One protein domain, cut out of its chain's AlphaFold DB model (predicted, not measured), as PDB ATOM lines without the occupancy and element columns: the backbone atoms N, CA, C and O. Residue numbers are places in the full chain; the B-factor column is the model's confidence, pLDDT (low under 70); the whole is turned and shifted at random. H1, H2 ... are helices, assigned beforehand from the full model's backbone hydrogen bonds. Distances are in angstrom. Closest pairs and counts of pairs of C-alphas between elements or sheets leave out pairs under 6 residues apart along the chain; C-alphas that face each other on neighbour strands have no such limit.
ATOM      1  N   CYS A  30      98.171 142.669  84.978       67.27
ATOM      2  CA  CYS A  30      99.050 141.525  85.247       67.27
ATOM      3  C   CYS A  30     100.474 141.909  85.701       67.27
ATOM      4  O   CYS A  30     101.183 141.060  86.237       67.27
ATOM      5  N   CYS A  31     100.912 143.150  85.463       73.06
ATOM      6  CA  CYS A  31     102.230 143.649  85.876       73.06
ATOM      7  C   CYS A  31     102.168 144.534  87.121       73.06
ATOM      8  O   CYS A  31     103.201 144.903  87.671       73.06
ATOM      9  N   VAL A  32     100.962 144.872  87.555       79.71
ATOM     10  CA  VAL A  32     100.708 145.778  88.662       79.71
ATOM     11  C   VAL A  32     100.532 144.960  89.942       79.71
ATOM     12  O   VAL A  32      99.861 143.929  89.933       79.71
ATOM     13  N   CYS A  33     101.160 145.398  91.036       87.97
ATOM     14  CA  CYS A  33     101.038 144.774  92.362       87.97
ATOM     15  C   CYS A  33     101.426 143.288  92.402       87.97
ATOM     16  O   CYS A  33     100.812 142.506  93.125       87.97
ATOM     17  N   LYS A  34     102.415 142.859  91.603       86.49
ATOM     18  CA  LYS A  34     102.796 141.439  91.497       86.49
ATOM     19  C   LYS A  34     103.303 140.869  92.825       86.49
ATOM     20  O   LYS A  34     102.980 139.733  93.150       86.49
ATOM     21  N   THR A  35     104.057 141.658  93.585       88.86
ATOM     22  CA  THR A  35     104.581 141.316  94.914       88.86
ATOM     23  C   THR A  35     103.459 141.127  95.931       88.86
ATOM     24  O   THR A  35     103.352 140.056  96.518       88.86
ATOM     25  N   GLU A  36     102.558 142.102  96.067       90.21
ATOM     26  CA  GLU A  36     101.404 142.023  96.969       90.21
ATOM     27  C   GLU A  36     100.442 140.905  96.565       90.21
ATOM     28  O   GLU A  36      99.933 140.181  97.420       90.21
ATOM     29  N   LYS A  37     100.218 140.724  95.257       88.52
ATOM     30  CA  LYS A  37      99.408 139.622  94.743       88.52
ATOM     31  C   LYS A  37     100.020 138.280  95.113       88.52
ATOM     32  O   LYS A  37      99.282 137.422  95.577       88.52
ATOM     33  N   ALA A  38     101.326 138.108  94.900       91.87
ATOM     34  CA  ALA A  38     102.035 136.874  95.210       91.87
ATOM     35  C   ALA A  38     102.013 136.591  96.710       91.87
ATOM     36  O   ALA A  38     101.634 135.498  97.092       91.87
ATOM     37  N   ALA A  39     102.310 137.580  97.555       91.62
ATOM     38  CA  ALA A  39     102.270 137.406  99.002       91.62
ATOM     39  C   ALA A  39     100.863 137.021  99.487       91.62
ATOM     40  O   ALA A  39     100.708 136.099 100.285       91.62
ATOM     41  N   ARG A  40      99.815 137.708  99.007       92.40
ATOM     42  CA  ARG A  40      98.430 137.375  99.369       92.40
ATOM     43  C   ARG A  40      98.077 135.958  98.944       92.40
ATOM     44  O   ARG A  40      97.402 135.259  99.691       92.40
ATOM     45  N   ASP A  41      98.462 135.580  97.731       91.75
ATOM     46  CA  ASP A  41      98.193 134.261  97.162       91.75
ATOM     47  C   ASP A  41      98.926 133.158  97.926       91.75
ATOM     48  O   ASP A  41      98.300 132.183  98.310       91.75
ATOM     49  N   ASP A  42     100.198 133.376  98.246       92.83
ATOM     50  CA  ASP A  42     101.022 132.512  99.091       92.83
ATOM     51  C   ASP A  42     100.352 132.297 100.457       92.83
ATOM     52  O   ASP A  42     100.094 131.168 100.873       92.83
ATOM     53  N   CYS A  43      99.910 133.385 101.090       92.50
ATOM     54  CA  CYS A  43      99.183 133.321 102.350       92.50
ATOM     55  C   CYS A  43      97.840 132.571 102.229       92.50
ATOM     56  O   CYS A  43      97.543 131.742 103.088       92.50
ATOM     57  N   MET A  44      97.044 132.795 101.171       88.33
ATOM     58  CA  MET A  44      95.820 132.007 100.909       88.33
ATOM     59  C   MET A  44      96.125 130.521 100.737       88.33
ATOM     60  O   MET A  44      95.370 129.678 101.207       88.33
ATOM     61  N   LEU A  45      97.199 130.212 100.014       89.97
ATOM     62  CA  LEU A  45      97.549 128.860  99.602       89.97
ATOM     63  C   LEU A  45      98.051 128.036 100.790       89.97
ATOM     64  O   LEU A  45      97.730 126.852 100.896       89.97
ATOM     65  N   PHE A  46      98.803 128.660 101.700       89.82
ATOM     66  CA  PHE A  46      99.330 127.994 102.891       89.82
ATOM     67  C   PHE A  46      98.400 128.040 104.104       89.82
ATOM     68  O   PHE A  46      98.547 127.217 105.013       89.82
ATOM     69  N   SER A  47      97.424 128.946 104.131       85.41
ATOM     70  CA  SER A  47      96.426 128.974 105.200       85.41
ATOM     71  C   SER A  47      95.473 127.777 105.108       85.41
ATOM     72  O   SER A  47      95.046 127.371 104.032       85.41
ATOM     73  N   LYS A  48      95.115 127.201 106.263       83.74
ATOM     74  CA  LYS A  48      94.153 126.083 106.375       83.74
ATOM     75  C   LYS A  48      92.715 126.523 106.657       83.74
ATOM     76  O   LYS A  48      91.832 125.674 106.722       83.74
ATOM     77  N   SER A  49      92.498 127.817 106.861       79.81
ATOM     78  CA  SER A  49      91.194 128.390 107.195       79.81
ATOM     79  C   SER A  49      90.400 128.725 105.935       79.81
ATOM     80  O   SER A  49      90.963 129.308 105.010       79.81
ATOM     81  N   ASP A  50      89.094 128.448 105.936       81.31
ATOM     82  CA  ASP A  50      88.171 128.874 104.869       81.31
ATOM     83  C   ASP A  50      88.235 130.394 104.622       81.31
ATOM     84  O   ASP A  50      88.247 130.849 103.480       81.31
ATOM     85  N   ASP A  51      88.388 131.183 105.690       84.64
ATOM     86  CA  ASP A  51      88.398 132.648 105.653       84.64
ATOM     87  C   ASP A  51      89.795 133.262 105.841       84.64
ATOM     88  O   ASP A  51      89.948 134.342 106.422       84.64
ATOM     89  N   ALA A  52      90.848 132.613 105.331       84.00
ATOM     90  CA  ALA A  52      92.215 133.139 105.402       84.00
ATOM     91  C   ALA A  52      92.323 134.588 104.890       84.00
ATOM     92  O   ALA A  52      93.040 135.404 105.458       84.00
ATOM     93  N   ALA A  53      91.558 134.954 103.855       85.10
ATOM     94  CA  ALA A  53      91.525 136.315 103.305       85.10
ATOM     95  C   ALA A  53      91.013 137.367 104.281       85.10
ATOM     96  O   ALA A  53      91.439 138.521 104.222       85.10
ATOM     97  N   GLN A  54      90.091 136.974 105.155       85.42
ATOM     98  CA  GLN A  54      89.441 137.857 106.111       85.42
ATOM     99  C   GLN A  54      90.049 137.807 107.506       85.42
ATOM    100  O   GLN A  54      89.762 138.713 108.287       85.42
ATOM    101  N   GLN A  55      90.921 136.841 107.782       86.79
ATOM    102  CA  GLN A  55      91.598 136.715 109.064       86.79
ATOM    103  C   GLN A  55      93.116 136.875 108.907       86.79
ATOM    104  O   GLN A  55      93.623 137.989 109.033       86.79
ATOM    105  N   GLU A  56      93.826 135.807 108.543       87.42
ATOM    106  CA  GLU A  56      95.297 135.757 108.521       87.42
ATOM    107  C   GLU A  56      95.918 136.678 107.461       87.42
ATOM    108  O   GLU A  56      96.867 137.417 107.709       87.42
ATOM    109  N   CYS A  57      95.349 136.681 106.260       92.53
ATOM    110  CA  CYS A  57      95.900 137.373 105.104       92.53
ATOM    111  C   CYS A  57      95.221 138.715 104.821       92.53
ATOM    112  O   CYS A  57      95.492 139.318 103.779       92.53
ATOM    113  N   ARG A  58      94.358 139.206 105.722       91.11
ATOM    114  CA  ARG A  58      93.766 140.555 105.654       91.11
ATOM    115  C   ARG A  58      94.757 141.638 105.249       91.11
ATOM    116  O   ARG A  58      94.468 142.327 104.271       91.11
ATOM    117  N   PRO A  59      95.916 141.786 105.924       91.42
ATOM    118  CA  PRO A  59      96.859 142.844 105.579       91.42
ATOM    119  C   PRO A  59      97.357 142.731 104.134       91.42
ATOM    120  O   PRO A  59      97.510 143.737 103.449       91.42
ATOM    121  N   LEU A  60      97.542 141.511 103.628       92.91
ATOM    122  CA  LEU A  60      98.022 141.268 102.270       92.91
ATOM    123  C   LEU A  60      96.919 141.532 101.232       92.91
ATOM    124  O   LEU A  60      97.185 142.090 100.167       92.91
ATOM    125  N   VAL A  61      95.670 141.175 101.547       92.46
ATOM    126  CA  VAL A  61      94.494 141.489 100.721       92.46
ATOM    127  C   VAL A  61      94.277 143.001 100.637       92.46
ATOM    128  O   VAL A  61      94.067 143.519  99.540       92.46
ATOM    129  N   GLU A  62      94.349 143.714 101.762       92.10
ATOM    130  CA  GLU A  62      94.215 145.174 101.804       92.10
ATOM    131  C   GLU A  62      95.353 145.867 101.050       92.10
ATOM    132  O   GLU A  62      95.087 146.774 100.265       92.10
ATOM    133  N   GLN A  63      96.593 145.387 101.181       90.95
ATOM    134  CA  GLN A  63      97.725 145.889 100.401       90.95
ATOM    135  C   GLN A  63      97.532 145.681  98.896       90.95
ATOM    136  O   GLN A  63      97.715 146.617  98.119       90.95
ATOM    137  N   TYR A  64      97.096 144.493  98.470       91.25
ATOM    138  CA  TYR A  64      96.796 144.229  97.062       91.25
ATOM    139  C   TYR A  64      95.684 145.149  96.534       91.25
ATOM    140  O   TYR A  64      95.829 145.741  95.464       91.25
ATOM    141  N   LYS A  65      94.604 145.326  97.306       89.28
ATOM    142  CA  LYS A  65      93.507 146.250  96.978       89.28
ATOM    143  C   LYS A  65      93.979 147.696  96.875       89.28
ATOM    144  O   LYS A  65      93.641 148.368  95.905       89.28
ATOM    145  N   SER A  66      94.756 148.159  97.850       90.58
ATOM    146  CA  SER A  66      95.306 149.516  97.903       90.58
ATOM    147  C   SER A  66      96.217 149.788  96.712       90.58
ATOM    148  O   SER A  66      96.054 150.784  96.006       90.58
ATOM    149  N   CYS A  67      97.105 148.839  96.414       89.54
ATOM    150  CA  CYS A  67      97.973 148.926  95.260       89.54
ATOM    151  C   CYS A  67      97.136 149.013  93.972       89.54
ATOM    152  O   CYS A  67      97.278 149.980  93.233       89.54
ATOM    153  N   MET A  68      96.172 148.113  93.737       87.02
ATOM    154  CA  MET A  68      95.322 148.165  92.536       87.02
ATOM    155  C   MET A  68      94.484 149.444  92.427       87.02
ATOM    156  O   MET A  68      94.352 149.988  91.327       87.02
ATOM    157  N   ALA A  69      93.995 149.964  93.555       87.96
ATOM    158  CA  ALA A  69      93.276 151.231  93.616       87.96
ATOM    159  C   ALA A  69      94.156 152.414  93.180       87.96
ATOM    160  O   ALA A  69      93.680 153.283  92.449       87.96
ATOM    161  N   GLY A  70      95.445 152.417  93.541       85.24
ATOM    162  CA  GLY A  70      96.413 153.429  93.100       85.24
ATOM    163  C   GLY A  70      96.630 153.458  91.583       85.24
ATOM    164  O   GLY A  70      96.880 154.517  91.012       85.24
ATOM    165  N   PHE A  71      96.457 152.321  90.906       84.29
ATOM    166  CA  PHE A  71      96.504 152.239  89.440       84.29
ATOM    167  C   PHE A  71      95.140 152.483  88.770       84.29
ATOM    168  O   PHE A  71      95.046 152.440  87.543       84.29
ATOM    169  N   GLY A  72      94.084 152.747  89.546       82.05
ATOM    170  CA  GLY A  72      92.728 152.971  89.042       82.05
ATOM    171  C   GLY A  72      91.939 151.690  88.748       82.05
ATOM    172  O   GLY A  72      90.896 151.756  88.098       82.05
TER     173      GLY A  72
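What this domain is: This is residues 30 to 72 of the 75 residues of an uncharacterized protein of Ajellomyces capsulatus (strain G186AR / H82 / ATCC MYA-2454 / RMSCC 2432) (UniProt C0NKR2). A helical hairpin: H1 runs one way, a long loop folds the chain back at one end, and H2 returns side by side with H1. The printed part has 43 residues with two named helices, H1 then H2, and no named strand; its class is all helix. It is compact, with a radius of gyration of the C-alphas of 10.4 A, and its outline is a rod spanning 31 by 15 by 11 A.

Where its parts are: H1, residues 34 to 46, begins at C-alpha 34 (102.796, 141.439, 91.497) and is 18.0 A long from first to last C-alpha. H2, residues 58 to 70, is 18.2 A long and ends at C-alpha 70 (96.413, 153.429, 93.100).

How they stand to each other: H1, with residues 36 to 40 alone, touches H2; the closest C-alphas are those of Arg 40 and Leu 60, 4.9 A apart. They form a helical hairpin, running opposite ways at a shallow tilt of 25 degrees. Every O i to N i+4 pair in H1 and H2 is within hydrogen-bond range.

The domain as a whole: The C-alphas farthest apart, of Lys 48 and Gly 72, are 32.0 A apart. The link from H1 to H2, 11 residues, is long. The printed part has no cut. Its mean pLDDT is 87.4, with residue 30 under 70.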